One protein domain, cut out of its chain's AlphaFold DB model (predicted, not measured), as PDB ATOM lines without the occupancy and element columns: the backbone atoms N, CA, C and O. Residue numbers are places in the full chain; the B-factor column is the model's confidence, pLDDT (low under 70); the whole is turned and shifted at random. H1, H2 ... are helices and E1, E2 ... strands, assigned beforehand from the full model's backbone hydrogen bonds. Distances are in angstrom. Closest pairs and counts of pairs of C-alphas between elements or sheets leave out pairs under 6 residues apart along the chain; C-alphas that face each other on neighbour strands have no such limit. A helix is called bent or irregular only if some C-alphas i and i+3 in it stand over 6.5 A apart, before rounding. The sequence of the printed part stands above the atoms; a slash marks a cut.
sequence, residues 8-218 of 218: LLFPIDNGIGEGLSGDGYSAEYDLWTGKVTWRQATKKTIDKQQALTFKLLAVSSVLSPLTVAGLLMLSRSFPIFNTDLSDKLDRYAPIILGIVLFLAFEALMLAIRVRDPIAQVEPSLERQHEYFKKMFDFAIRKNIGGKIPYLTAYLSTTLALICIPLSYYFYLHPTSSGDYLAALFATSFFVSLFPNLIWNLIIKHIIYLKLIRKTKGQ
ATOM      1  N   LEU A   8      17.264 -15.357 115.864       88.12
ATOM      2  CA  LEU A   8      16.717 -14.923 117.145       88.12
ATOM      3  C   LEU A   8      16.682 -13.403 117.207       88.12
ATOM      4  O   LEU A   8      17.704 -12.739 117.031       88.12
ATOM      5  N   LEU A   9      15.507 -12.869 117.518       88.31
ATOM      6  CA  LEU A   9      15.296 -11.438 117.678       88.31
ATOM      7  C   LEU A   9      15.403 -11.033 119.146       88.31
ATOM      8  O   LEU A   9      14.681 -11.573 119.996       88.31
ATOM      9  N   PHE A  10      16.242 -10.044 119.438       88.50
ATOM     10  CA  PHE A  10      16.341  -9.429 120.758       88.50
ATOM     11  C   PHE A  10      15.508  -8.138 120.827       88.50
ATOM     12  O   PHE A  10      15.359  -7.456 119.809       88.50
ATOM     13  N   PRO A  11      14.910  -7.802 121.987       82.62
ATOM     14  CA  PRO A  11      14.050  -6.624 122.130       82.62
ATOM     15  C   PRO A  11      14.767  -5.302 121.818       82.62
ATOM     16  O   PRO A  11      15.982  -5.197 121.960       82.62
ATOM     17  N   ILE A  12      14.009  -4.280 121.413       82.62
ATOM     18  CA  ILE A  12      14.543  -2.914 121.286       82.62
ATOM     19  C   ILE A  12      14.806  -2.366 122.685       82.62
ATOM     20  O   ILE A  12      13.933  -2.455 123.549       82.62
ATOM     21  N   ASP A  13      15.978  -1.769 122.891       81.06
ATOM     22  CA  ASP A  13      16.245  -0.918 124.049       81.06
ATOM     23  C   ASP A  13      15.480   0.399 123.897       81.06
ATOM     24  O   ASP A  13      15.971   1.391 123.364       81.06
ATOM     25  N   ASN A  14      14.215   0.366 124.304       74.38
ATOM     26  CA  ASN A  14      13.286   1.490 124.235       74.38
ATOM     27  C   ASN A  14      13.282   2.347 125.513       74.38
ATOM     28  O   ASN A  14      12.496   3.286 125.602       74.38
ATOM     29  N   GLY A  15      14.118   2.022 126.508       69.88
ATOM     30  CA  GLY A  15      14.191   2.759 127.773       69.88
ATOM     31  C   GLY A  15      13.000   2.534 128.713       69.88
ATOM     32  O   GLY A  15      12.929   3.165 129.765       69.88
ATOM     33  N   ILE A  16      12.059   1.644 128.372       64.56
ATOM     34  CA  ILE A  16      10.878   1.360 129.198       64.56
ATOM     35  C   ILE A  16      11.226   0.251 130.196       64.56
ATOM     36  O   ILE A  16      11.000  -0.933 129.951       64.56
ATOM     37  N   GLY A  17      11.814   0.643 131.327       59.72
ATOM     38  CA  GLY A  17      12.152  -0.253 132.434       59.72
ATOM     39  C   GLY A  17      13.420   0.175 133.171       59.72
ATOM     40  O   GLY A  17      14.278   0.859 132.613       59.72
ATOM     41  N   GLU A  18      13.555  -0.236 134.433       58.44
ATOM     42  CA  GLU A  18      14.748   0.078 135.223       58.44
ATOM     43  C   GLU A  18      16.015  -0.489 134.570       58.44
ATOM     44  O   GLU A  18      16.155  -1.696 134.362       58.44
ATOM     45  N   GLY A  19      16.956   0.405 134.270       59.66
ATOM     46  CA  GLY A  19      18.263   0.068 133.727       59.66
ATOM     47  C   GLY A  19      18.356   0.090 132.205       59.66
ATOM     48  O   GLY A  19      19.472   0.056 131.715       59.66
ATOM     49  N   LEU A  20      17.272   0.196 131.440       69.19
ATOM     50  CA  LEU A  20      17.352   0.313 129.976       69.19
ATOM     51  C   LEU A  20      17.889   1.692 129.551       69.19
ATOM     52  O   LEU A  20      17.616   2.691 130.210       69.19
ATOM     53  N   SER A  21      18.695   1.746 128.486       73.31
ATOM     54  CA  SER A  21      19.368   2.990 128.069       73.31
ATOM     55  C   SER A  21      18.524   3.853 127.125       73.31
ATOM     56  O   SER A  21      18.736   5.060 127.053       73.31
ATOM     57  N   GLY A  22      17.558   3.253 126.418       75.25
ATOM     58  CA  GLY A  22      16.679   3.957 125.482       75.25
ATOM     59  C   GLY A  22      17.340   4.397 124.175       75.25
ATOM     60  O   GLY A  22      16.790   5.239 123.470       75.25
ATOM     61  N   ASP A  23      18.500   3.841 123.835       80.06
ATOM     62  CA  ASP A  23      19.262   4.200 122.633       80.06
ATOM     63  C   ASP A  23      18.756   3.553 121.329       80.06
ATOM     64  O   ASP A  23      19.310   3.789 120.248       80.06
ATOM     65  N   GLY A  24      17.684   2.760 121.417       80.06
ATOM     66  CA  GLY A  24      16.987   2.178 120.277       80.06
ATOM     67  C   GLY A  24      17.702   0.986 119.647       80.06
ATOM     68  O   GLY A  24      17.239   0.492 118.614       80.06
ATOM     69  N   TYR A  25      18.804   0.494 120.225       87.00
ATOM     70  CA  TYR A  25      19.475  -0.680 119.675       87.00
ATOM     71  C   TYR A  25      18.647  -1.950 119.870       87.00
ATOM     72  O   TYR A  25      17.990  -2.172 120.888       87.00
ATOM     73  N   SER A  26      18.718  -2.827 118.875       88.81
ATOM     74  CA  SER A  26      18.306  -4.216 118.990       88.81
ATOM     75  C   SER A  26      19.279  -5.128 118.262       88.81
ATOM     76  O   SER A  26      19.926  -4.727 117.292       88.81
ATOM     77  N   ALA A  27      19.379  -6.364 118.738       90.75
ATOM     78  CA  ALA A  27      20.227  -7.375 118.135       90.75
ATOM     79  C   ALA A  27      19.403  -8.454 117.422       90.75
ATOM     80  O   ALA A  27      18.302  -8.827 117.834       90.75
ATOM     81  N   GLU A  28      19.990  -9.009 116.372       91.69
ATOM     82  CA  GLU A  28      19.572 -10.240 115.714       91.69
ATOM     83  C   GLU A  28      20.722 -11.239 115.800       91.69
ATOM     84  O   GLU A  28      21.855 -10.894 115.474       91.69
ATOM     85  N   TYR A  29      20.457 -12.474 116.217       91.44
ATOM     86  CA  TYR A  29      21.465 -13.535 116.242       91.44
ATOM     87  C   TYR A  29      21.077 -14.656 115.289       91.44
ATOM     88  O   TYR A  29      20.027 -15.277 115.439       91.44
ATOM     89  N   ASP A  30      21.933 -14.932 114.314       91.31
ATOM     90  CA  ASP A  30      21.776 -16.071 113.416       91.31
ATOM     91  C   ASP A  30      22.307 -17.339 114.099       91.31
ATOM     92  O   ASP A  30      23.499 -17.444 114.397       91.31
ATOM     93  N   LEU A  31      21.422 -18.308 114.352       89.31
ATOM     94  CA  LEU A  31      21.771 -19.562 115.023       89.31
ATOM     95  C   LEU A  31      22.790 -20.401 114.247       89.31
ATOM     96  O   LEU A  31      23.545 -21.144 114.870       89.31
ATOM     97  N   TRP A  32      22.817 -20.299 112.916       88.06
ATOM     98  CA  TRP A  32      23.661 -21.141 112.066       88.06
ATOM     99  C   TRP A  32      25.052 -20.548 111.886       88.06
ATOM    100  O   TRP A  32      26.045 -21.266 111.932       88.06
ATOM    101  N   THR A  33      25.133 -19.230 111.690       89.44
ATOM    102  CA  THR A  33      26.421 -18.544 111.487       89.44
ATOM    103  C   THR A  33      27.032 -18.031 112.790       89.44
ATOM    104  O   THR A  33      28.214 -17.706 112.837       89.44
ATOM    105  N   GLY A  34      26.237 -17.925 113.858       88.12
ATOM    106  CA  GLY A  34      26.649 -17.320 115.123       88.12
ATOM    107  C   GLY A  34      26.885 -15.809 115.047       88.12
ATOM    108  O   GLY A  34      27.446 -15.234 115.986       88.12
ATOM    109  N   LYS A  35      26.494 -15.165 113.938       90.44
ATOM    110  CA  LYS A  35      26.677 -13.731 113.706       90.44
ATOM    111  C   LYS A  35      25.600 -12.925 114.430       90.44
ATOM    112  O   LYS A  35      24.414 -13.238 114.330       90.44
ATOM    113  N   VAL A  36      26.027 -11.855 115.103       91.75
ATOM    114  CA  VAL A  36      25.137 -10.811 115.626       91.75
ATOM    115  C   VAL A  36      25.024  -9.707 114.579       91.75
ATOM    116  O   VAL A  36      26.029  -9.262 114.031       91.75
ATOM    117  N   THR A  37      23.803  -9.291 114.269       91.81
ATOM    118  CA  THR A  37      23.522  -8.115 113.440       91.81
ATOM    119  C   THR A  37      22.805  -7.090 114.297       91.81
ATOM    120  O   THR A  37      21.814  -7.413 114.950       91.81
ATOM    121  N   TRP A  38      23.307  -5.862 114.299       91.62
ATOM    122  CA  TRP A  38      22.728  -4.773 115.071       91.62
ATOM    123  C   TRP A  38      21.780  -3.955 114.212       91.62
ATOM    124  O   TRP A  38      22.046  -3.685 113.039       91.62
ATOM    125  N   ARG A  39      20.669  -3.547 114.811       89.12
ATOM    126  CA  ARG A  39      19.712  -2.605 114.242       89.12
ATOM    127  C   ARG A  39      19.486  -1.478 115.226       89.12
ATOM    128  O   ARG A  39      19.549  -1.707 116.431       89.12
ATOM    129  N   GLN A  40      19.201  -0.286 114.722       87.19
ATOM    130  CA  GLN A  40      18.926   0.865 115.572       87.19
ATOM    131  C   GLN A  40      17.624   1.532 115.148       87.19
ATOM    132  O   GLN A  40      17.514   2.103 114.064       87.19
ATOM    133  N   ALA A  41      16.625   1.457 116.017       79.44
ATOM    134  CA  ALA A  41      15.368   2.143 115.818       79.44
ATOM    135  C   ALA A  41      15.526   3.623 116.201       79.44
ATOM    136  O   ALA A  41      15.956   3.966 117.298       79.44
ATOM    137  N   THR A  42      15.139   4.520 115.301       74.94
ATOM    138  CA  THR A  42      14.955   5.945 115.612       74.94
ATOM    139  C   THR A  42      13.578   6.184 116.237       74.94
ATOM    140  O   THR A  42      12.627   5.453 115.962       74.94
ATOM    141  N   LYS A  43      13.402   7.265 117.004       67.69
ATOM    142  CA  LYS A  43      12.094   7.626 117.592       67.69
ATOM    143  C   LYS A  43      10.963   7.678 116.545       67.69
ATOM    144  O   LYS A  43       9.884   7.138 116.747       67.69
ATOM    145  N   LYS A  44      11.266   8.208 115.353       67.44
ATOM    146  CA  LYS A  44      10.339   8.280 114.209       67.44
ATOM    147  C   LYS A  44       9.990   6.909 113.613       67.44
ATOM    148  O   LYS A  44       8.901   6.745 113.065       67.44
ATOM    149  N   THR A  45      10.900   5.933 113.675       67.19
ATOM    150  CA  THR A  45      10.614   4.554 113.247       67.19
ATOM    151  C   THR A  45       9.834   3.786 114.310       67.19
ATOM    152  O   THR A  45       8.949   3.032 113.925       67.19
ATOM    153  N   ILE A  46      10.060   4.052 115.603       63.91
ATOM    154  CA  ILE A  46       9.305   3.452 116.718       63.91
ATOM    155  C   ILE A  46       7.820   3.849 116.654       63.91
ATOM    156  O   ILE A  46       6.955   2.975 116.660       63.91
ATOM    157  N   ASP A  47       7.502   5.136 116.483       65.56
ATOM    158  CA  ASP A  47       6.102   5.599 116.412       65.56
ATOM    159  C   ASP A  47       5.371   5.030 115.181       65.56
ATOM    160  O   ASP A  47       4.229   4.565 115.250       65.56
ATOM    161  N   LYS A  48       6.060   4.996 114.030       67.00
ATOM    162  CA  LYS A  48       5.538   4.363 112.809       67.00
ATOM    163  C   LYS A  48       5.354   2.855 112.977       67.00
ATOM    164  O   LYS A  48       4.400   2.305 112.427       67.00
ATOM    165  N   GLN A  49       6.239   2.188 113.713       63.47
ATOM    166  CA  GLN A  49       6.111   0.771 114.036       63.47
ATOM    167  C   GLN A  49       4.931   0.511 114.954       63.47
ATOM    168  O   GLN A  49       4.204  -0.440 114.707       63.47
ATOM    169  N   GLN A  50       4.685   1.341 115.965       63.97
ATOM    170  CA  GLN A  50       3.546   1.158 116.861       63.97
ATOM    171  C   GLN A  50       2.217   1.270 116.100       63.97
ATOM    172  O   GLN A  50       1.376   0.373 116.180       63.97
ATOM    173  N   ALA A  51       2.066   2.313 115.276       67.69
ATOM    174  CA  ALA A  51       0.873   2.510 114.453       67.69
ATOM    175  C   ALA A  51       0.653   1.372 113.440       67.69
ATOM    176  O   ALA A  51      -0.480   1.007 113.128       67.69
ATOM    177  N   LEU A  52       1.733   0.803 112.904       64.25
ATOM    178  CA  LEU A  52       1.651  -0.242 111.894       64.25
ATOM    179  C   LEU A  52       1.521  -1.643 112.497       64.25
ATOM    180  O   LEU A  52       0.792  -2.455 111.943       64.25
ATOM    181  N   THR A  53       2.139  -1.909 113.645       64.69
ATOM    182  CA  THR A  53       1.885  -3.100 114.467       64.69
ATOM    183  C   THR A  53       0.417  -3.154 114.854       64.69
ATOM    184  O   THR A  53      -0.187  -4.207 114.728       64.69
ATOM    185  N   PHE A  54      -0.195  -2.021 115.212       65.06
ATOM    186  CA  PHE A  54      -1.634  -1.953 115.462       65.06
ATOM    187  C   PHE A  54      -2.462  -2.326 114.219       65.06
ATOM    188  O   PHE A  54      -3.396  -3.116 114.311       65.06
ATOM    189  N   LYS A  55      -2.081  -1.832 113.031       65.38
ATOM    190  CA  LYS A  55      -2.731  -2.204 111.760       65.38
ATOM    191  C   LYS A  55      -2.523  -3.676 111.397       65.38
ATOM    192  O   LYS A  55      -3.456  -4.319 110.936       65.38
ATOM    193  N   LEU A  56      -1.323  -4.217 111.601       63.66
ATOM    194  CA  LEU A  56      -1.022  -5.627 111.354       63.66
ATOM    195  C   LEU A  56      -1.751  -6.530 112.344       63.66
ATOM    196  O   LEU A  56      -2.293  -7.535 111.912       63.66
ATOM    197  N   LEU A  57      -1.835  -6.149 113.622       59.47
ATOM    198  CA  LEU A  57      -2.671  -6.812 114.623       59.47
ATOM    199  C   LEU A  57      -4.128  -6.835 114.164       59.47
ATOM    200  O   LEU A  57      -4.702  -7.915 114.077       59.47
ATOM    201  N   ALA A  58      -4.672  -5.685 113.753       58.53
ATOM    202  CA  ALA A  58      -6.036  -5.576 113.239       58.53
ATOM    203  C   ALA A  58      -6.285  -6.449 111.989       58.53
ATOM    204  O   ALA A  58      -7.328  -7.086 111.874       58.53
ATOM    205  N   VAL A  59      -5.327  -6.541 111.063       55.72
ATOM    206  CA  VAL A  59      -5.438  -7.414 109.877       55.72
ATOM    207  C   VAL A  59      -5.253  -8.892 110.243       55.72
ATOM    208  O   VAL A  59      -5.974  -9.752 109.744       55.72
ATOM    209  N   SER A  60      -4.336  -9.215 111.155       55.53
ATOM    210  CA  SER A  60      -4.111 -10.584 111.634       55.53
ATOM    211  C   SER A  60      -5.285 -11.120 112.459       55.53
ATOM    212  O   SER A  60      -5.578 -12.309 112.392       55.53
ATOM    213  N   SER A  61      -6.039 -10.245 113.136       50.56
ATOM    214  CA  SER A  61      -7.325 -10.604 113.744       50.56
ATOM    215  C   SER A  61      -8.427 -10.896 112.721       50.56
ATOM    216  O   SER A  61      -9.446 -11.460 113.100       50.56
ATOM    217  N   VAL A  62      -8.241 -10.562 111.437       47.06
ATOM    218  CA  VAL A  62      -9.164 -10.933 110.348       47.06
ATOM    219  C   VAL A  62      -8.740 -12.247 109.682       47.06
ATOM    220  O   VAL A  62      -9.597 -13.072 109.390       47.06
ATOM    221  N   LEU A  63      -7.433 -12.525 109.560       50.91
ATOM    222  CA  LEU A  63      -6.865 -13.838 109.166       50.91
ATOM    223  C   LEU A  63      -6.931 -14.889 110.297       50.91
ATOM    224  O   LEU A  63      -6.106 -15.796 110.388       50.91
ATOM    225  N   SER A  64      -7.891 -14.711 111.198       55.38
ATOM    226  CA  SER A  64      -7.937 -15.328 112.513       55.38
ATOM    227  C   SER A  64      -8.023 -16.857 112.477       55.38
ATOM    228  O   SER A  64      -8.413 -17.464 111.477       55.38
ATOM    229  N   PRO A  65      -7.786 -17.499 113.628       53.91
ATOM    230  CA  PRO A  65      -8.180 -18.879 113.882       53.91
ATOM    231  C   PRO A  65      -9.607 -19.249 113.461       53.91
ATOM    232  O   PRO A  65      -9.837 -20.424 113.207       53.91
ATOM    233  N   LEU A  66     -10.540 -18.294 113.312       59.16
ATOM    234  CA  LEU A  66     -11.868 -18.557 112.740       59.16
ATOM    235  C   LEU A  66     -11.804 -18.931 111.258       59.16
ATOM    236  O   LEU A  66     -12.593 -19.757 110.820       59.16
ATOM    237  N   THR A  67     -10.877 -18.374 110.477       63.91
ATOM    238  CA  THR A  67     -10.697 -18.745 109.067       63.91
ATOM    239  C   THR A  67     -10.147 -20.161 108.950       63.91
ATOM    240  O   THR A  67     -10.651 -20.947 108.155       63.91
ATOM    241  N   VAL A  68      -9.158 -20.526 109.772       62.91
ATOM    242  CA  VAL A  68      -8.605 -21.891 109.767       62.91
ATOM    243  C   VAL A  68      -9.604 -22.894 110.347       62.91
ATOM    244  O   VAL A  68      -9.801 -23.951 109.760       62.91
ATOM    245  N   ALA A  69     -10.298 -22.556 111.438       63.97
ATOM    246  CA  ALA A  69     -11.388 -23.371 111.975       63.97
ATOM    247  C   ALA A  69     -12.536 -23.514 110.963       63.97
ATOM    248  O   ALA A  69     -13.061 -24.607 110.786       63.97
ATOM    249  N   GLY A  70     -12.876 -22.446 110.242       66.19
ATOM    250  CA  GLY A  70     -13.860 -22.463 109.163       66.19
ATOM    251  C   GLY A  70     -13.432 -23.347 107.991       66.19
ATOM    252  O   GLY A  70     -14.244 -24.112 107.487       66.19
ATOM    253  N   LEU A  71     -12.154 -23.315 107.599       66.69
ATOM    254  CA  LEU A  71     -11.593 -24.225 106.595       66.69
ATOM    255  C   LEU A  71     -11.595 -25.682 107.073       66.69
ATOM    256  O   LEU A  71     -11.904 -26.567 106.283       66.69
ATOM    257  N   LEU A  72     -11.314 -25.940 108.354       66.38
ATOM    258  CA  LEU A  72     -11.430 -27.275 108.948       66.38
ATOM    259  C   LEU A  72     -12.889 -27.752 108.957       66.38
ATOM    260  O   LEU A  72     -13.164 -28.880 108.561       66.38
ATOM    261  N   MET A  73     -13.847 -26.892 109.310       67.38
ATOM    262  CA  MET A  73     -15.274 -27.222 109.241       67.38
ATOM    263  C   MET A  73     -15.752 -27.448 107.800       67.38
ATOM    264  O   MET A  73     -16.504 -28.386 107.559       67.38
ATOM    265  N   LEU A  74     -15.284 -26.647 106.837       67.75
ATOM    266  CA  LEU A  74     -15.524 -26.865 105.407       67.75
ATOM    267  C   LEU A  74     -14.880 -28.165 104.923       67.75
ATOM    268  O   LEU A  74     -15.470 -28.861 104.113       67.75
ATOM    269  N   SER A  75     -13.704 -28.540 105.434       66.00
ATOM    270  CA  SER A  75     -13.057 -29.800 105.054       66.00
ATOM    271  C   SER A  75     -13.949 -31.015 105.345       66.00
ATOM    272  O   SER A  75     -13.990 -31.945 104.546       66.00
ATOM    273  N   ARG A  76     -14.771 -30.952 106.406       63.09
ATOM    274  CA  ARG A  76     -15.745 -31.997 106.767       63.09
ATOM    275  C   ARG A  76     -16.893 -32.155 105.770       63.09
ATOM    276  O   ARG A  76     -17.524 -33.205 105.755       63.09
ATOM    277  N   SER A  77     -17.202 -31.136 104.964       64.94
ATOM    278  CA  SER A  77     -18.271 -31.226 103.961       64.94
ATOM    279  C   SER A  77     -17.802 -31.829 102.636       64.94
ATOM    280  O   SER A  77     -18.632 -32.097 101.766       64.94
ATOM    281  N   PHE A  78     -16.496 -32.085 102.471       65.19
ATOM    282  CA  PHE A  78     -15.978 -32.735 101.274       65.19
ATOM    283  C   PHE A  78     -16.062 -34.266 101.397       65.19
ATOM    284  O   PHE A  78     -15.380 -34.852 102.239       65.19
ATOM    285  N   PRO A  79     -16.794 -34.949 100.498       58.56
ATOM    286  CA  PRO A  79     -17.007 -36.403 100.539       58.56
ATOM    287  C   PRO A  79     -15.752 -37.241 100.219       58.56
ATOM    288  O   PRO A  79     -15.813 -38.464 100.172       58.56
ATOM    289  N   ILE A  80     -14.615 -36.587  99.971       64.88
ATOM    290  CA  ILE A  80     -13.326 -37.199  99.621       64.88
ATOM    291  C   ILE A  80     -12.559 -37.619 100.892       64.88
ATOM    292  O   ILE A  80     -11.661 -38.459 100.837       64.88
ATOM    293  N   PHE A  81     -12.907 -37.050 102.050       61.16
ATOM    294  CA  PHE A  81     -12.311 -37.402 103.333       61.16
ATOM    295  C   PHE A  81     -13.060 -38.586 103.954       61.16
ATOM    296  O   PHE A  81     -14.192 -38.452 104.410       61.16
ATOM    297  N   ASN A  82     -12.420 -39.761 103.975       64.88
ATOM    298  CA  ASN A  82     -12.945 -40.926 104.694       64.88
ATOM    299  C   ASN A  82     -13.071 -40.617 106.199       64.88
ATOM    300  O   ASN A  82     -12.266 -39.860 106.745       64.88
ATOM    301  N   THR A  83     -14.031 -41.249 106.881       65.31
ATOM    302  CA  THR A  83     -14.335 -41.019 108.310       65.31
ATOM    303  C   THR A  83     -13.109 -41.146 109.222       65.31
ATOM    304  O   THR A  83     -12.869 -40.263 110.037       65.31
ATOM    305  N   ASP A  84     -12.252 -42.150 109.007       69.50
ATOM    306  CA  ASP A  84     -10.997 -42.327 109.768       69.50
ATOM    307  C   ASP A  84     -10.002 -41.162 109.577       69.50
ATOM    308  O   ASP A  84      -9.265 -40.791 110.494       69.50
ATOM    309  N   LEU A  85      -9.976 -40.542 108.391       68.12
ATOM    310  CA  LEU A  85      -9.112 -39.389 108.133       68.12
ATOM    311  C   LEU A  85      -9.677 -38.115 108.774       68.12
ATOM    312  O   LEU A  85      -8.910 -37.322 109.318       68.12
ATOM    313  N   SER A  86     -11.004 -37.949 108.749       69.75
ATOM    314  CA  SER A  86     -11.699 -36.846 109.426       69.75
ATOM    315  C   SER A  86     -11.489 -36.901 110.942       69.75
ATOM    316  O   SER A  86     -11.114 -35.895 111.538       69.75
ATOM    317  N   ASP A  87     -11.616 -38.079 111.558       75.44
ATOM    318  CA  ASP A  87     -11.437 -38.256 113.006       75.44
ATOM    319  C   ASP A  87      -9.996 -37.970 113.455       75.44
ATOM    320  O   ASP A  87      -9.752 -37.368 114.507       75.44
ATOM    321  N   LYS A  88      -9.007 -38.362 112.640       78.12
ATOM    322  CA  LYS A  88      -7.595 -38.028 112.879       78.12
ATOM    323  C   LYS A  88      -7.346 -36.529 112.738       78.12
ATOM    324  O   LYS A  88      -6.685 -35.950 113.601       78.12
ATOM    325  N   LEU A  89      -7.868 -35.900 111.684       77.69
ATOM    326  CA  LEU A  89      -7.752 -34.454 111.480       77.69
ATOM    327  C   LEU A  89      -8.366 -33.684 112.648       77.69
ATOM    328  O   LEU A  89      -7.719 -32.786 113.177       77.69
ATOM    329  N   ASP A  90      -9.545 -34.088 113.112       77.06
ATOM    330  CA  ASP A  90     -10.207 -33.469 114.254       77.06
ATOM    331  C   ASP A  90      -9.406 -33.658 115.540       77.06
ATOM    332  O   ASP A  90      -9.206 -32.702 116.287       77.06
ATOM    333  N   ARG A  91      -8.847 -34.845 115.786       85.88
ATOM    334  CA  ARG A  91      -7.992 -35.058 116.959       85.88
ATOM    335  C   ARG A  91      -6.767 -34.147 116.945       85.88
ATOM    336  O   ARG A  91      -6.426 -33.613 117.996       85.88
ATOM    337  N   TYR A  92      -6.116 -33.957 115.798       88.25
ATOM    338  CA  TYR A  92      -4.868 -33.190 115.684       88.25
ATOM    339  C   TYR A  92      -5.052 -31.715 115.310       88.25
ATOM    340  O   TYR A  92      -4.076 -30.961 115.343       88.25
ATOM    341  N   ALA A  93      -6.274 -31.273 115.009       87.44
ATOM    342  CA  ALA A  93      -6.580 -29.900 114.615       87.44
ATOM    343  C   ALA A  93      -6.001 -28.840 115.569       87.44
ATOM    344  O   ALA A  93      -5.378 -27.901 115.064       87.44
ATOM    345  N   PRO A  94      -6.081 -28.984 116.911       90.25
ATOM    346  CA  PRO A  94      -5.480 -28.003 117.809       90.25
ATOM    347  C   PRO A  94      -3.958 -27.913 117.682       90.25
ATOM    348  O   PRO A  94      -3.375 -26.842 117.830       90.25
ATOM    349  N   ILE A  95      -3.298 -29.035 117.383       91.00
ATOM    350  CA  ILE A  95      -1.844 -29.081 117.213       91.00
ATOM    351  C   ILE A  95      -1.444 -28.392 115.913       91.00
ATOM    352  O   ILE A  95      -0.556 -27.539 115.916       91.00
ATOM    353  N   ILE A  96      -2.127 -28.721 114.816       87.50
ATOM    354  CA  ILE A  96      -1.888 -28.114 113.504       87.50
ATOM    355  C   ILE A  96      -2.102 -26.599 113.591       87.50
ATOM    356  O   ILE A  96      -1.219 -25.825 113.222       87.50
ATOM    357  N   LEU A  97      -3.241 -26.172 114.142       86.56
ATOM    358  CA  LEU A  97      -3.569 -24.760 114.296       86.56
ATOM    359  C   LEU A  97      -2.607 -24.052 115.259       86.56
ATOM    360  O   LEU A  97      -2.190 -22.931 114.979       86.56
ATOM    361  N   GLY A  98      -2.181 -24.707 116.341       89.12
ATOM    362  CA  GLY A  98      -1.175 -24.169 117.257       89.12
ATOM    363  C   GLY A  98       0.190 -23.942 116.599       89.12
ATOM    364  O   GLY A  98       0.810 -22.901 116.812       89.12
ATOM    365  N   ILE A  99       0.643 -24.860 115.739       88.06
ATOM    366  CA  ILE A  99       1.879 -24.683 114.958       88.06
ATOM    367  C   ILE A  99       1.730 -23.520 113.972       88.06
ATOM    368  O   ILE A  99       2.624 -22.679 113.879       88.06
ATOM    369  N   VAL A 100       0.600 -23.432 113.264       85.62
ATOM    370  CA  VAL A 100       0.322 -22.323 112.335       85.62
ATOM    371  C   VAL A 100       0.321 -20.983 113.071       85.62
ATOM    372  O   VAL A 100       0.955 -20.038 112.608       85.62
ATOM    373  N   LEU A 101      -0.324 -20.910 114.239       84.50
ATOM    374  CA  LEU A 101      -0.333 -19.724 115.100       84.50
ATOM    375  C   LEU A 101       1.078 -19.309 115.519       84.50
ATOM    376  O   LEU A 101       1.426 -18.132 115.425       84.50
ATOM    377  N   PHE A 102       1.904 -20.268 115.934       85.94
ATOM    378  CA  PHE A 102       3.296 -20.010 116.288       85.94
ATOM    379  C   PHE A 102       4.099 -19.456 115.102       85.94
ATOM    380  O   PHE A 102       4.777 -18.436 115.235       85.94
ATOM    381  N   LEU A 103       3.996 -20.080 113.926       85.00
ATOM    382  CA  LEU A 103       4.703 -19.626 112.725       85.00
ATOM    383  C   LEU A 103       4.218 -18.250 112.259       85.00
ATOM    384  O   LEU A 103       5.036 -17.421 111.860       85.00
ATOM    385  N   ALA A 104       2.912 -17.985 112.335       82.12
ATOM    386  CA  ALA A 104       2.333 -16.686 112.013       82.12
ATOM    387  C   ALA A 104       2.842 -15.596 112.966       82.12
ATOM    388  O   ALA A 104       3.210 -14.508 112.518       82.12
ATOM    389  N   PHE A 105       2.923 -15.901 114.264       81.81
ATOM    390  CA  PHE A 105       3.501 -15.004 115.257       81.81
ATOM    391  C   PHE A 105       4.980 -14.713 114.966       81.81
ATOM    392  O   PHE A 105       5.368 -13.548 114.891       81.81
ATOM    393  N   GLU A 106       5.804 -15.737 114.730       83.06
ATOM    394  CA  GLU A 106       7.220 -15.544 114.394       83.06
ATOM    395  C   GLU A 106       7.387 -14.744 113.092       83.06
ATOM    396  O   GLU A 106       8.169 -13.796 113.045       83.06
ATOM    397  N   ALA A 107       6.603 -15.041 112.052       81.56
ATOM    398  CA  ALA A 107       6.616 -14.283 110.801       81.56
ATOM    399  C   ALA A 107       6.257 -12.804 111.018       81.56
ATOM    400  O   ALA A 107       6.928 -11.921 110.475       81.56
ATOM    401  N   LEU A 108       5.245 -12.522 111.845       80.31
ATOM    402  CA  LEU A 108       4.857 -11.162 112.213       80.31
ATOM    403  C   LEU A 108       5.997 -10.438 112.941       80.31
ATOM    404  O   LEU A 108       6.337  -9.309 112.579       80.31
ATOM    405  N   MET A 109       6.630 -11.092 113.917       78.75
ATOM    406  CA  MET A 109       7.752 -10.521 114.664       78.75
ATOM    407  C   MET A 109       8.940 -10.187 113.753       78.75
ATOM    408  O   MET A 109       9.524  -9.106 113.873       78.75
ATOM    409  N   LEU A 110       9.268 -11.058 112.795       78.56
ATOM    410  CA  LEU A 110      10.312 -10.790 111.800       78.56
ATOM    411  C   LEU A 110       9.919  -9.648 110.857       78.56
ATOM    412  O   LEU A 110      10.738  -8.773 110.581       78.56
ATOM    413  N   ALA A 111       8.669  -9.615 110.388       75.50
ATOM    414  CA  ALA A 111       8.177  -8.573 109.489       75.50
ATOM    415  C   ALA A 111       8.177  -7.179 110.137       75.50
ATOM    416  O   ALA A 111       8.384  -6.176 109.445       75.50
ATOM    417  N   ILE A 112       7.957  -7.109 111.452       73.38
ATOM    418  CA  ILE A 112       8.112  -5.880 112.237       73.38
ATOM    419  C   ILE A 112       9.600  -5.512 112.333       73.38
ATOM    420  O   ILE A 112       9.964  -4.367 112.060       73.38
ATOM    421  N   ARG A 113      10.465  -6.483 112.653       76.12
ATOM    422  CA  ARG A 113      11.894  -6.263 112.920       76.12
ATOM    423  C   ARG A 113      12.721  -5.866 111.701       76.12
ATOM    424  O   ARG A 113      13.575  -4.992 111.806       76.12
ATOM    425  N   VAL A 114      12.476  -6.470 110.537       72.81
ATOM    426  CA  VAL A 114      13.242  -6.199 109.302       72.81
ATOM    427  C   VAL A 114      13.198  -4.717 108.901       72.81
ATOM    428  O   VAL A 114      14.073  -4.252 108.172       72.81
ATOM    429  N   ARG A 115      12.208  -3.971 109.402       70.38
ATOM    430  CA  ARG A 115      11.999  -2.547 109.130       70.38
ATOM    431  C   ARG A 115      12.908  -1.623 109.937       70.38
ATOM    432  O   ARG A 115      13.076  -0.478 109.527       70.38
ATOM    433  N   ASP A 116      13.478  -2.089 111.049       75.19
ATOM    434  CA  ASP A 116      14.510  -1.329 111.755       75.19
ATOM    435  C   ASP A 116      15.765  -1.288 110.880       75.19
ATOM    436  O   ASP A 116      16.201  -2.342 110.410       75.19
ATOM    437  N   PRO A 117      16.371  -0.121 110.619       80.94
ATOM    438  CA  PRO A 117      17.570  -0.072 109.800       80.94
ATOM    439  C   PRO A 117      18.710  -0.825 110.495       80.94
ATOM    440  O   PRO A 117      18.867  -0.770 111.718       80.94
ATOM    441  N   ILE A 118      19.509  -1.539 109.698       85.12
ATOM    442  CA  ILE A 118      20.765  -2.127 110.172       85.12
ATOM    443  C   ILE A 118      21.652  -0.974 110.645       85.12
ATOM    444  O   ILE A 118      21.804   0.024 109.938       85.12
ATOM    445  N   ALA A 119      22.198  -1.100 111.852       85.19
ATOM    446  CA  ALA A 119      23.099  -0.106 112.405       85.19
ATOM    447  C   ALA A 119      24.339  -0.003 111.507       85.19
ATOM    448  O   ALA A 119      24.921  -1.018 111.123       85.19
ATOM    449  N   GLN A 120      24.731   1.224 111.157       81.81
ATOM    450  CA  GLN A 120      25.892   1.456 110.291       81.81
ATOM    451  C   GLN A 120      27.202   1.057 110.973       81.81
ATOM    452  O   GLN A 120      28.142   0.627 110.309       81.81
ATOM    453  N   VAL A 121      27.244   1.187 112.299       84.38
ATOM    454  CA  VAL A 121      28.384   0.831 113.138       84.38
ATOM    455  C   VAL A 121      27.889  -0.100 114.233       84.38
ATOM    456  O   VAL A 121      26.841   0.130 114.839       84.38
ATOM    457  N   GLU A 122      28.634  -1.175 114.463       86.81
ATOM    458  CA  GLU A 122      28.384  -2.070 115.582       86.81
ATOM    459  C   GLU A 122      28.712  -1.349 116.907       86.81
ATOM    460  O   GLU A 122      29.762  -0.710 117.005       86.81
ATOM    461  N   PRO A 123      27.837  -1.413 117.930       87.81
ATOM    462  CA  PRO A 123      28.113  -0.813 119.230       87.81
ATOM    463  C   PRO A 123      29.391  -1.379 119.861       87.81
ATOM    464  O   PRO A 123      29.763  -2.532 119.627       87.81
ATOM    465  N   SER A 124      30.042  -0.572 120.706       90.50
ATOM    466  CA  SER A 124      31.236  -0.989 121.449       90.50
ATOM    467  C   SER A 124      30.959  -2.242 122.282       90.50
ATOM    468  O   SER A 124      29.839  -2.449 122.749       90.50
ATOM    469  N   LEU A 125      31.976  -3.077 122.511       89.12
ATOM    470  CA  LEU A 125      31.818  -4.328 123.265       89.12
ATOM    471  C   LEU A 125      31.230  -4.117 124.664       89.12
ATOM    472  O   LEU A 125      30.378  -4.895 125.088       89.12
ATOM    473  N   GLU A 126      31.616  -3.034 125.339       90.44
ATOM    474  CA  GLU A 126      31.028  -2.632 126.618       90.44
ATOM    475  C   GLU A 126      29.520  -2.405 126.491       90.44
ATOM    476  O   GLU A 126      28.737  -2.963 127.263       90.44
ATOM    477  N   ARG A 127      29.094  -1.659 125.464       89.12
ATOM    478  CA  ARG A 127      27.678  -1.397 125.207       89.12
ATOM    479  C   ARG A 127      26.926  -2.667 124.814       89.12
ATOM    480  O   ARG A 127      25.798  -2.865 125.259       89.12
ATOM    481  N   GLN A 128      27.546  -3.562 124.042       91.25
ATOM    482  CA  GLN A 128      26.967  -4.869 123.722       91.25
ATOM    483  C   GLN A 128      26.749  -5.712 124.979       91.25
ATOM    484  O   GLN A 128      25.670  -6.278 125.167       91.25
ATOM    485  N   HIS A 129      27.764  -5.791 125.845       92.25
ATOM    486  CA  HIS A 129      27.686  -6.523 127.105       92.25
ATOM    487  C   HIS A 129      26.551  -5.989 127.971       92.25
ATOM    488  O   HIS A 129      25.722  -6.749 128.479       92.25
ATOM    489  N   GLU A 130      26.497  -4.668 128.104       90.25
ATOM    490  CA  GLU A 130      25.489  -3.968 128.874       90.25
ATOM    491  C   GLU A 130      24.079  -4.222 128.322       90.25
ATOM    492  O   GLU A 130      23.187  -4.591 129.087       90.25
ATOM    493  N   TYR A 131      23.890  -4.115 127.002       90.56
ATOM    494  CA  TYR A 131      22.635  -4.427 126.320       90.56
ATOM    495  C   TYR A 131      22.178  -5.860 126.614       90.56
ATOM    496  O   TYR A 131      21.075  -6.059 127.127       90.56
ATOM    497  N   PHE A 132      23.020  -6.872 126.361       91.75
ATOM    498  CA  PHE A 132      22.618  -8.268 126.559       91.75
ATOM    499  C   PHE A 132      22.346  -8.587 128.024       91.75
ATOM    500  O   PHE A 132      21.391  -9.304 128.320       91.75
ATOM    501  N   LYS A 133      23.149  -8.050 128.946       90.06
ATOM    502  CA  LYS A 133      22.966  -8.261 130.383       90.06
ATOM    503  C   LYS A 133      21.667  -7.634 130.877       90.06
ATOM    504  O   LYS A 133      20.899  -8.304 131.559       90.06
ATOM    505  N   LYS A 134      21.396  -6.381 130.507       86.62
ATOM    506  CA  LYS A 134      20.174  -5.672 130.906       86.62
ATOM    507  C   LYS A 134      18.932  -6.297 130.293       86.62
ATOM    508  O   LYS A 134      17.955  -6.499 131.000       86.62
ATOM    509  N   MET A 135      18.987  -6.679 129.020       84.88
ATOM    510  CA  MET A 135      17.880  -7.368 128.358       84.88
ATOM    511  C   MET A 135      17.629  -8.756 128.945       84.88
ATOM    512  O   MET A 135      16.478  -9.143 129.124       84.88
ATOM    513  N   PHE A 136      18.681  -9.491 129.308       86.00
ATOM    514  CA  PHE A 136      18.554 -10.758 130.024       86.00
ATOM    515  C   PHE A 136      17.943 -10.566 131.416       86.00
ATOM    516  O   PHE A 136      17.015 -11.283 131.802       86.00
ATOM    517  N   ASP A 137      18.430  -9.571 132.160       81.00
ATOM    518  CA  ASP A 137      17.916  -9.259 133.486       81.00
ATOM    519  C   ASP A 137      16.449  -8.805 133.415       81.00
ATOM    520  O   ASP A 137      15.638  -9.258 134.215       81.00
ATOM    521  N   PHE A 138      16.081  -7.982 132.433       77.31
ATOM    522  CA  PHE A 138      14.713  -7.514 132.228       77.31
ATOM    523  C   PHE A 138      13.778  -8.630 131.760       77.31
ATOM    524  O   PHE A 138      12.734  -8.827 132.367       77.31
ATOM    525  N   ALA A 139      14.135  -9.376 130.712       73.62
ATOM    526  CA  ALA A 139      13.225 -10.326 130.071       73.62
ATOM    527  C   ALA A 139      13.130 -11.678 130.795       73.62
ATOM    528  O   ALA A 139      12.112 -12.357 130.693       73.62
ATOM    529  N   ILE A 140      14.192 -12.100 131.490       73.50
ATOM    530  CA  ILE A 140      14.303 -13.469 132.013       73.50
ATOM    531  C   ILE A 140      14.502 -13.465 133.526       73.50
ATOM    532  O   ILE A 140      13.757 -14.129 134.247       73.50
ATOM    533  N   ARG A 141      15.499 -12.727 134.028       67.94
ATOM    534  CA  ARG A 141      15.875 -12.819 135.443       67.94
ATOM    535  C   ARG A 141      14.862 -12.136 136.353       67.94
ATOM    536  O   ARG A 141      14.396 -12.767 137.283       67.94
ATOM    537  N   LYS A 142      14.527 -10.871 136.123       65.56
ATOM    538  CA  LYS A 142      13.635 -10.074 136.980       65.56
ATOM    539  C   LYS A 142      12.225  -9.922 136.411       65.56
ATOM    540  O   LYS A 142      11.332  -9.626 137.187       65.56
ATOM    541  N   ASN A 143      12.039 -10.120 135.102       61.25
ATOM    542  CA  ASN A 143      10.765 -10.186 134.369       61.25
ATOM    543  C   ASN A 143       9.613  -9.348 134.970       61.25
ATOM    544  O   ASN A 143       8.888  -9.820 135.842       61.25
ATOM    545  N   ILE A 144       9.460  -8.102 134.495       56.06
ATOM    546  CA  ILE A 144       8.429  -7.132 134.927       56.06
ATOM    547  C   ILE A 144       8.408  -6.944 136.462       56.06
ATOM    548  O   ILE A 144       7.426  -7.229 137.141       56.06
ATOM    549  N   GLY A 145       9.515  -6.460 137.036       52.28
ATOM    550  CA  GLY A 145       9.550  -6.007 138.437       52.28
ATOM    551  C   GLY A 145       9.520  -7.111 139.507       52.28
ATOM    552  O   GLY A 145       9.378  -6.813 140.694       52.28
ATOM    553  N   GLY A 146       9.680  -8.379 139.125       58.44
ATOM    554  CA  GLY A 146       9.778  -9.501 140.051       58.44
ATOM    555  C   GLY A 146      11.042  -9.439 140.914       58.44
ATOM    556  O   GLY A 146      12.164  -9.314 140.419       58.44
ATOM    557  N   LYS A 147      10.871  -9.566 142.237       63.69
ATOM    558  CA  LYS A 147      11.988  -9.595 143.201       63.69
ATOM    559  C   LYS A 147      12.758 -10.919 143.187       63.69
ATOM    560  O   LYS A 147      13.933 -10.940 143.542       63.69
ATOM    561  N   ILE A 148      12.102 -12.015 142.794       72.69
ATOM    562  CA  ILE A 148      12.669 -13.368 142.814       72.69
ATOM    563  C   ILE A 148      13.128 -13.743 141.400       72.69
ATOM    564  O   ILE A 148      12.289 -13.799 140.496       72.69
ATOM    565  N   PRO A 149      14.429 -14.030 141.200       74.38
ATOM    566  CA  PRO A 149      14.955 -14.394 139.898       74.38
ATOM    567  C   PRO A 149      14.207 -15.567 139.251       74.38
ATOM    568  O   PRO A 149      14.004 -16.592 139.895       74.38
ATOM    569  N   TYR A 150      13.849 -15.437 137.972       76.62
ATOM    570  CA  TYR A 150      13.254 -16.477 137.115       76.62
ATOM    571  C   TYR A 150      11.848 -16.968 137.500       76.62
ATOM    572  O   TYR A 150      11.244 -17.710 136.726       76.62
ATOM    573  N   LEU A 151      11.297 -16.543 138.644       78.06
ATOM    574  CA  LEU A 151      10.044 -17.079 139.185       78.06
ATOM    575  C   LEU A 151       8.881 -16.943 138.200       78.06
ATOM    576  O   LEU A 151       8.232 -17.933 137.883       78.06
ATOM    577  N   THR A 152       8.645 -15.737 137.681       74.38
ATOM    578  CA  THR A 152       7.544 -15.474 136.744       74.38
ATOM    579  C   THR A 152       7.689 -16.302 135.471       74.38
ATOM    580  O   THR A 152       6.727 -16.910 135.022       74.38
ATOM    581  N   ALA A 153       8.904 -16.383 134.915       75.38
ATOM    582  CA  ALA A 153       9.154 -17.142 133.694       75.38
ATOM    583  C   ALA A 153       8.852 -18.638 133.886       75.38
ATOM    584  O   ALA A 153       8.166 -19.238 133.057       75.38
ATOM    585  N   TYR A 154       9.308 -19.232 134.992       80.56
ATOM    586  CA  TYR A 154       9.040 -20.637 135.292       80.56
ATOM    587  C   TYR A 154       7.580 -20.893 135.653       80.56
ATOM    588  O   TYR A 154       7.008 -21.858 135.158       80.56
ATOM    589  N   LEU A 155       6.943 -20.015 136.430       82.62
ATOM    590  CA  LEU A 155       5.527 -20.149 136.766       82.62
ATOM    591  C   LEU A 155       4.653 -20.081 135.506       82.62
ATOM    592  O   LEU A 155       3.826 -20.962 135.294       82.62
ATOM    593  N   SER A 156       4.872 -19.089 134.637       78.94
ATOM    594  CA  SER A 156       4.144 -18.961 133.368       78.94
ATOM    595  C   SER A 156       4.368 -20.164 132.452       78.94
ATOM    596  O   SER A 156       3.419 -20.631 131.829       78.94
ATOM    597  N   THR A 157       5.592 -20.698 132.404       82.25
ATOM    598  CA  THR A 157       5.914 -21.910 131.631       82.25
ATOM    599  C   THR A 157       5.148 -23.117 132.164       82.25
ATOM    600  O   THR A 157       4.466 -23.798 131.404       82.25
ATOM    601  N   THR A 158       5.215 -23.361 133.472       85.56
ATOM    602  CA  THR A 158       4.537 -24.490 134.120       85.56
ATOM    603  C   THR A 158       3.024 -24.400 133.951       85.56
ATOM    604  O   THR A 158       2.394 -25.383 133.570       85.56
ATOM    605  N   LEU A 159       2.439 -23.218 134.166       85.19
ATOM    606  CA  LEU A 159       1.009 -22.988 133.960       85.19
ATOM    607  C   LEU A 159       0.604 -23.253 132.507       85.19
ATOM    608  O   LEU A 159      -0.350 -23.988 132.274       85.19
ATOM    609  N   ALA A 160       1.359 -22.733 131.532       83.69
ATOM    610  CA  ALA A 160       1.087 -22.977 130.117       83.69
ATOM    611  C   ALA A 160       1.114 -24.475 129.772       83.69
ATOM    612  O   ALA A 160       0.225 -24.951 129.068       83.69
ATOM    613  N   LEU A 161       2.079 -25.234 130.309       87.19
ATOM    614  CA  LEU A 161       2.182 -26.679 130.084       87.19
ATOM    615  C   LEU A 161       1.027 -27.469 130.711       87.19
ATOM    616  O   LEU A 161       0.572 -28.436 130.108       87.19
ATOM    617  N   ILE A 162       0.527 -27.058 131.881       89.56
ATOM    618  CA  ILE A 162      -0.626 -27.692 132.548       89.56
ATOM    619  C   ILE A 162      -1.937 -27.369 131.818       89.56
ATOM    620  O   ILE A 162      -2.828 -28.216 131.729       89.56
ATOM    621  N   CYS A 163      -2.064 -26.165 131.258       89.12
ATOM    622  CA  CYS A 163      -3.253 -25.770 130.507       89.12
ATOM    623  C   CYS A 163      -3.443 -26.576 129.214       89.12
ATOM    624  O   CYS A 163      -4.584 -26.734 128.779       89.12
ATOM    625  N   ILE A 164      -2.379 -27.123 128.614       89.12
ATOM    626  CA  ILE A 164      -2.472 -27.939 127.390       89.12
ATOM    627  C   ILE A 164      -3.351 -29.186 127.602       89.12
ATOM    628  O   ILE A 164      -4.390 -29.257 126.953       89.12
ATOM    629  N   PRO A 165      -3.030 -30.148 128.493       91.19
ATOM    630  CA  PRO A 165      -3.855 -31.344 128.669       91.19
ATOM    631  C   PRO A 165      -5.273 -31.015 129.147       91.19
ATOM    632  O   PRO A 165      -6.226 -31.655 128.706       91.19
ATOM    633  N   LEU A 166      -5.432 -29.994 129.996       91.06
ATOM    634  CA  LEU A 166      -6.743 -29.570 130.485       91.06
ATOM    635  C   LEU A 166      -7.628 -29.023 129.353       91.06
ATOM    636  O   LEU A 166      -8.769 -29.446 129.203       91.06
ATOM    637  N   SER A 167      -7.107 -28.103 128.539       91.25
ATOM    638  CA  SER A 167      -7.847 -27.560 127.389       91.25
ATOM    639  C   SER A 167      -8.138 -28.633 126.338       91.25
ATOM    640  O   SER A 167      -9.249 -28.688 125.813       91.25
ATOM    641  N   TYR A 168      -7.198 -29.557 126.123       91.69
ATOM    642  CA  TYR A 168      -7.376 -30.691 125.220       91.69
ATOM    643  C   TYR A 168      -8.499 -31.631 125.670       91.69
ATOM    644  O   TYR A 168      -9.259 -32.127 124.840       91.69
ATOM    645  N   TYR A 169      -8.645 -31.859 126.979       92.56
ATOM    646  CA  TYR A 169      -9.754 -32.643 127.520       92.56
ATOM    647  C   TYR A 169     -11.111 -32.027 127.156       92.56
ATOM    648  O   TYR A 169     -11.984 -32.738 126.657       92.56
ATOM    649  N   PHE A 170     -11.272 -30.711 127.340       90.44
ATOM    650  CA  PHE A 170     -12.499 -30.000 126.963       90.44
ATOM    651  C   PHE A 170     -12.728 -29.987 125.449       90.44
ATOM    652  O   PHE A 170     -13.863 -30.121 125.003       90.44
ATOM    653  N   TYR A 171     -11.661 -29.886 124.654       90.12
ATOM    654  CA  TYR A 171     -11.745 -29.963 123.195       90.12
ATOM    655  C   TYR A 171     -12.293 -31.307 122.698       90.12
ATOM    656  O   TYR A 171     -13.068 -31.336 121.744       90.12
ATOM    657  N   LEU A 172     -11.915 -32.413 123.346       90.38
ATOM    658  CA  LEU A 172     -12.390 -33.753 122.986       90.38
ATOM    659  C   LEU A 172     -13.808 -34.063 123.490       90.38
ATOM    660  O   LEU A 172     -14.413 -35.017 123.009       90.38
ATOM    661  N   HIS A 173     -14.341 -33.271 124.424       90.25
ATOM    662  CA  HIS A 173     -15.672 -33.470 125.008       90.25
ATOM    663  C   HIS A 173     -16.521 -32.186 124.937       90.25
ATOM    664  O   HIS A 173     -16.930 -31.662 125.976       90.25
ATOM    665  N   PRO A 174     -16.782 -31.643 123.733       86.50
ATOM    666  CA  PRO A 174     -17.571 -30.428 123.597       86.50
ATOM    667  C   PRO A 174     -19.052 -30.700 123.893       86.50
ATOM    668  O   PRO A 174     -19.628 -31.676 123.415       86.50
ATOM    669  N   THR A 175     -19.697 -29.803 124.640       86.06
ATOM    670  CA  THR A 175     -21.144 -29.851 124.921       86.06
ATOM    671  C   THR A 175     -21.995 -29.170 123.848       86.06
ATOM    672  O   THR A 175     -23.195 -29.418 123.756       86.06
ATOM    673  N   SER A 176     -21.383 -28.331 123.009       86.25
ATOM    674  CA  SER A 176     -22.023 -27.645 121.887       86.25
ATOM    675  C   SER A 176     -21.002 -27.282 120.801       86.25
ATOM    676  O   SER A 176     -19.791 -27.308 121.028       86.25
ATOM    677  N   SER A 177     -21.475 -26.877 119.619       75.50
ATOM    678  CA  SER A 177     -20.604 -26.369 118.545       75.50
ATOM    679  C   SER A 177     -19.843 -25.096 118.942       75.50
ATOM    680  O   SER A 177     -18.726 -24.878 118.475       75.50
ATOM    681  N   GLY A 178     -20.428 -24.258 119.807       77.62
ATOM    682  CA  GLY A 178     -19.756 -23.073 120.349       77.62
ATOM    683  C   GLY A 178     -18.603 -23.455 121.277       77.62
ATOM    684  O   GLY A 178     -17.494 -22.943 121.122       77.62
ATOM    685  N   ASP A 179     -18.841 -24.423 122.166       82.31
ATOM    686  CA  ASP A 179     -17.821 -24.948 123.082       82.31
ATOM    687  C   ASP A 179     -16.682 -25.623 122.317       82.31
ATOM    688  O   ASP A 179     -15.516 -25.430 122.652       82.31
ATOM    689  N   TYR A 180     -17.006 -26.345 121.240       84.00
ATOM    690  CA  TYR A 180     -16.014 -26.931 120.341       84.00
ATOM    691  C   TYR A 180     -15.069 -25.869 119.764       84.00
ATOM    692  O   TYR A 180     -13.850 -26.013 119.857       84.00
ATOM    693  N   LEU A 181     -15.607 -24.785 119.191       82.56
ATOM    694  CA  LEU A 181     -14.789 -23.723 118.598       82.56
ATOM    695  C   LEU A 181     -13.959 -22.978 119.649       82.56
ATOM    696  O   LEU A 181     -12.782 -22.692 119.415       82.56
ATOM    697  N   ALA A 182     -14.547 -22.696 120.812       83.81
ATOM    698  CA  ALA A 182     -13.848 -22.053 121.918       83.81
ATOM    699  C   ALA A 182     -12.695 -22.927 122.439       83.81
ATOM    700  O   ALA A 182     -11.571 -22.443 122.598       83.81
ATOM    701  N   ALA A 183     -12.942 -24.223 122.639       88.62
ATOM    702  CA  ALA A 183     -11.934 -25.172 123.090       88.62
ATOM    703  C   ALA A 183     -10.855 -25.417 122.026       88.62
ATOM    704  O   ALA A 183      -9.677 -25.489 122.375       88.62
ATOM    705  N   LEU A 184     -11.214 -25.471 120.737       88.25
ATOM    706  CA  LEU A 184     -10.259 -25.553 119.628       88.25
ATOM    707  C   LEU A 184      -9.308 -24.358 119.658       88.25
ATOM    708  O   LEU A 184      -8.091 -24.540 119.625       88.25
ATOM    709  N   PHE A 185      -9.850 -23.143 119.758       85.56
ATOM    710  CA  PHE A 185      -9.054 -21.921 119.824       85.56
ATOM    711  C   PHE A 185      -8.130 -21.910 121.043       85.56
ATOM    712  O   PHE A 185      -6.921 -21.725 120.894       85.56
ATOM    713  N   ALA A 186      -8.681 -22.143 122.237       87.50
ATOM    714  CA  ALA A 186      -7.924 -22.118 123.484       87.50
ATOM    715  C   ALA A 186      -6.801 -23.162 123.480       87.50
ATOM    716  O   ALA A 186      -5.647 -22.835 123.757       87.50
ATOM    717  N   THR A 187      -7.115 -24.399 123.088       91.50
ATOM    718  CA  THR A 187      -6.135 -25.488 123.002       91.50
ATOM    719  C   THR A 187      -5.047 -25.158 121.985       91.50
ATOM    720  O   THR A 187      -3.866 -25.290 122.291       91.50
ATOM    721  N   SER A 188      -5.413 -24.651 120.803       90.75
ATOM    722  CA  SER A 188      -4.441 -24.251 119.775       90.75
ATOM    723  C   SER A 188      -3.525 -23.130 120.248       90.75
ATOM    724  O   SER A 188      -2.319 -23.167 120.007       90.75
ATOM    725  N   PHE A 189      -4.077 -22.143 120.957       87.88
ATOM    726  CA  PHE A 189      -3.297 -21.071 121.556       87.88
ATOM    727  C   PHE A 189      -2.290 -21.630 122.566       87.88
ATOM    728  O   PHE A 189      -1.098 -21.359 122.426       87.88
ATOM    729  N   PHE A 190      -2.711 -22.470 123.518       88.38
ATOM    730  CA  PHE A 190      -1.786 -23.087 124.474       88.38
ATOM    731  C   PHE A 190      -0.729 -23.960 123.792       88.38
ATOM    732  O   PHE A 190       0.448 -23.877 124.141       88.38
ATOM    733  N   VAL A 191      -1.110 -24.738 122.774       90.75
ATOM    734  CA  VAL A 191      -0.155 -25.528 121.987       90.75
ATOM    735  C   VAL A 191       0.859 -24.626 121.281       90.75
ATOM    736  O   VAL A 191       2.042 -24.954 121.286       90.75
ATOM    737  N   SER A 192       0.452 -23.467 120.748       89.25
ATOM    738  CA  SER A 192       1.368 -22.495 120.125       89.25
ATOM    739  C   SER A 192       2.402 -21.922 121.100       89.25
ATOM    740  O   SER A 192       3.509 -21.557 120.694       89.25
ATOM    741  N   LEU A 193       2.087 -21.893 122.401       86.94
ATOM    742  CA  LEU A 193       3.031 -21.454 123.425       86.94
ATOM    743  C   LEU A 193       4.174 -22.452 123.606       86.94
ATOM    744  O   LEU A 193       5.274 -22.030 123.938       86.94
ATOM    745  N   PHE A 194       3.972 -23.745 123.355       86.81
ATOM    746  CA  PHE A 194       5.023 -24.751 123.522       86.81
ATOM    747  C   PHE A 194       6.269 -24.505 122.645       86.81
ATOM    748  O   PHE A 194       7.359 -24.331 123.201       86.81
ATOM    749  N   PRO A 195       6.171 -24.412 121.302       86.81
ATOM    750  CA  PRO A 195       7.327 -24.076 120.475       86.81
ATOM    751  C   PRO A 195       7.847 -22.660 120.767       86.81
ATOM    752  O   PRO A 195       9.056 -22.437 120.726       86.81
ATOM    753  N   ASN A 196       6.969 -21.724 121.152       83.62
ATOM    754  CA  ASN A 196       7.363 -20.381 121.571       83.62
ATOM    755  C   ASN A 196       8.232 -20.393 122.844       83.62
ATOM    756  O   ASN A 196       9.228 -19.682 122.917       83.62
ATOM    757  N   LEU A 197       7.915 -21.237 123.829       85.25
ATOM    758  CA  LEU A 197       8.719 -21.433 125.038       85.25
ATOM    759  C   LEU A 197      10.096 -22.000 124.684       85.25
ATOM    760  O   LEU A 197      11.118 -21.489 125.142       85.25
ATOM    761  N   ILE A 198      10.157 -23.010 123.817       87.81
ATOM    762  CA  ILE A 198      11.442 -23.556 123.364       87.81
ATOM    763  C   ILE A 198      12.272 -22.458 122.681       87.81
ATOM    764  O   ILE A 198      13.430 -22.240 123.034       87.81
ATOM    765  N   TRP A 199      11.674 -21.730 121.740       88.38
ATOM    766  CA  TRP A 199      12.363 -20.741 120.916       88.38
ATOM    767  C   TRP A 199      12.752 -19.466 121.682       88.38
ATOM    768  O   TRP A 199      13.925 -19.084 121.737       88.38
ATOM    769  N   ASN A 200      11.778 -18.806 122.308       82.50
ATOM    770  CA  ASN A 200      11.945 -17.491 122.919       82.50
ATOM    771  C   ASN A 200      12.359 -17.535 124.395       82.50
ATOM    772  O   ASN A 200      12.927 -16.545 124.859       82.50
ATOM    773  N   LEU A 201      12.139 -18.645 125.115       81.94
ATOM    774  CA  LEU A 201      12.622 -18.811 126.488       81.94
ATOM    775  C   LEU A 201      13.905 -19.645 126.526       81.94
ATOM    776  O   LEU A 201      14.941 -19.110 126.899       81.94
ATOM    777  N   ILE A 202      13.885 -20.916 126.114       87.12
ATOM    778  CA  ILE A 202      15.035 -21.825 126.303       87.12
ATOM    779  C   ILE A 202      16.212 -21.441 125.397       87.12
ATOM    780  O   ILE A 202      17.297 -21.117 125.884       87.12
ATOM    781  N   ILE A 203      16.007 -21.453 124.078       90.62
ATOM    782  CA  ILE A 203      17.079 -21.195 123.107       90.62
ATOM    783  C   ILE A 203      17.609 -19.770 123.294       90.62
ATOM    784  O   ILE A 203      18.820 -19.568 123.422       90.62
ATOM    785  N   LYS A 204      16.720 -18.773 123.377       89.38
ATOM    786  CA  LYS A 204      17.130 -17.377 123.576       89.38
ATOM    787  C   LYS A 204      17.889 -17.163 124.890       89.38
ATOM    788  O   LYS A 204      18.873 -16.428 124.879       89.38
ATOM    789  N   HIS A 205      17.511 -17.824 125.989       88.38
ATOM    790  CA  HIS A 205      18.266 -17.788 127.251       88.38
ATOM    791  C   HIS A 205      19.702 -18.285 127.051       88.38
ATOM    792  O   HIS A 205      20.651 -17.590 127.417       88.38
ATOM    793  N   ILE A 206      19.879 -19.452 126.425       91.19
ATOM    794  CA  ILE A 206      21.211 -20.016 126.155       91.19
ATOM    795  C   ILE A 206      22.059 -19.024 125.347       91.19
ATOM    796  O   ILE A 206      23.224 -18.780 125.677       91.19
ATOM    797  N   ILE A 207      21.470 -18.406 124.318       93.69
ATOM    798  CA  ILE A 207      22.171 -17.422 123.490       93.69
ATOM    799  C   ILE A 207      22.486 -16.137 124.264       93.69
ATOM    800  O   ILE A 207      23.601 -15.638 124.128       93.69
ATOM    801  N   TYR A 208      21.597 -15.638 125.129       91.12
ATOM    802  CA  TYR A 208      21.920 -14.517 126.020       91.12
ATOM    803  C   TYR A 208      23.172 -14.806 126.847       91.12
ATOM    804  O   TYR A 208      24.117 -14.022 126.821       91.12
ATOM    805  N   LEU A 209      23.226 -15.951 127.535       91.25
ATOM    806  CA  LEU A 209      24.384 -16.315 128.357       91.25
ATOM    807  C   LEU A 209      25.663 -16.424 127.522       91.25
ATOM    808  O   LEU A 209      26.723 -15.963 127.952       91.25
ATOM    809  N   LYS A 210      25.566 -16.994 126.316       93.56
ATOM    810  CA  LYS A 210      26.684 -17.079 125.370       93.56
ATOM    811  C   LYS A 210      27.198 -15.688 124.982       93.56
ATOM    812  O   LYS A 210      28.403 -15.452 125.041       93.56
ATOM    813  N   LEU A 211      26.306 -14.774 124.604       93.25
ATOM    814  CA  LEU A 211      26.663 -13.425 124.153       93.25
ATOM    815  C   LEU A 211      27.188 -12.556 125.300       93.25
ATOM    816  O   LEU A 211      28.186 -11.864 125.121       93.25
ATOM    817  N   ILE A 212      26.608 -12.661 126.498       92.06
ATOM    818  CA  ILE A 212      27.103 -11.986 127.708       92.06
ATOM    819  C   ILE A 212      28.535 -12.431 128.023       92.06
ATOM    820  O   ILE A 212      29.386 -11.594 128.305       92.06
ATOM    821  N   ARG A 213      28.831 -13.737 127.955       91.38
ATOM    822  CA  ARG A 213      30.193 -14.253 128.177       91.38
ATOM    823  C   ARG A 213      31.165 -13.769 127.106       91.38
ATOM    824  O   ARG A 213      32.244 -13.304 127.448       91.38
ATOM    825  N   LYS A 214      30.770 -13.836 125.830       90.56
ATOM    826  CA  LYS A 214      31.600 -13.399 124.696       90.56
ATOM    827  C   LYS A 214      31.961 -11.913 124.778       90.56
ATOM    828  O   LYS A 214      33.081 -11.547 124.465       90.56
ATOM    829  N   THR A 215      31.020 -11.078 125.209       89.88
ATOM    830  CA  THR A 215      31.203  -9.621 125.328       89.88
ATOM    831  C   THR A 215      31.911  -9.199 126.618       89.88
ATOM    832  O   THR A 215      32.440  -8.099 126.672       89.88
ATOM    833  N   LYS A 216      31.945 -10.064 127.644       83.50
ATOM    834  CA  LYS A 216      32.705  -9.857 128.893       83.50
ATOM    835  C   LYS A 216      34.172 -10.298 128.792       83.50
ATOM    836  O   LYS A 216      34.979  -9.894 129.614       83.50
ATOM    837  N   GLY A 217      34.472 -11.226 127.881       59.09
ATOM    838  CA  GLY A 217      35.742 -11.955 127.796       59.09
ATOM    839  C   GLY A 217      36.801 -11.323 126.893       59.09
ATOM    840  O   GLY A 217      37.530 -12.066 126.238       59.09
ATOM    841  N   GLN A 218      36.863  -9.991 126.852       47.38
ATOM    842  CA  GLN A 218      38.062  -9.235 126.490       47.38
ATOM    843  C   GLN A 218      38.451  -8.381 127.690       47.38
ATOM    844  O   GLN A 218      37.538  -7.716 128.227       47.38
TER     845      GLN A 218
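This is residues 8 to 218 of the 218 residues of an uncharacterized protein of Streptococcus macacae NCTC 11558 (UniProt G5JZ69). The long helix H6 is the spine of an elongated model; H5 folds against residues 179 to 197 of H6 as a helical hairpin, H4 packs on residues 201 to 216, and H3b packs on H6 with residues 94 to 102, then slants away. H1 and H2 make a loose outer edge beyond H3b, and a small hairpin of strands, E1 and E2, sits near H4. The printed part has 211 residues, with two named strands, one antiparallel sheet in the order E1 - E2, followed by six named helices, H1 to H6; the class is mostly helix. The whole is only just loose, close to compact, with a radius of gyration of the C-alphas of 20.6 A and spans of 64 by 36 by 31 A.

Residues 8 to 24 hold no named element. E1, residues 25 to 30, begins at C-alpha 25 (19.475, -0.680, 119.675); E2 is residues 36 to 40. H1 is residues 43 to 60, 25.1 A long, and H2 residues 65 to 75. H3, residues 83 to 113, was assigned as one helix by its hydrogen bonds but is bent, with C-alphas 91 and 94 7.5 A apart; its arms are H3a, residues 83 to 91, and H3b, residues 94 to 113, 28.3 A long. H4 is residues 125 to 141, 21.8 A, and H5 residues 151 to 172, 32.3 A. H6, residues 177 to 216, is 56.8 A long and ends at C-alpha 216 (32.705, -9.857, 128.893).

The hub is H6, touching three helices. It touches H5, closest C-alphas Tyr 171 and Ala 183 at 4.8 A, opposite ways at a shallow tilt of 27 degrees. It touches H3b, Gly 98 and Ser 188 at 4.1 A, the same way at a steep tilt of 47 degrees. It touches H4, His 129 and Thr 215 at 5.0 A, opposite ways at a shallow tilt of 34.6 degrees, only just short of steep. H2 only just touches H3b, with 3 pairs of C-alphas within 8 A, the closest Val 68 and Leu 97 at 7.4 A. H1 is close to H3b but not clearly touching, Gln 49 and Ile 112 at 7.2 A. H3a and H3b stand at a steep tilt of 50 degrees; H3a is near H2. In the hairpin E1 and E2, N 26 and O 39 are within hydrogen-bond range at 2.8 A. E1 and H4 are near each other. Every O i to N i+4 pair is within range in H1, H2, H3a, H3b and H4, against 16 of 18 in H5 and 32 of 36 in H6.

The C-alphas farthest apart, of Pro 79 and Gln 218, are 66.7 A apart. The printed part has no cut, and the link from H3 to H4 is long, with 11 residues. Mean pLDDT of the printed part is 78.9; residues 15 to 20, 43 to 86, 141 to 147 and 217 to 218 are under 70.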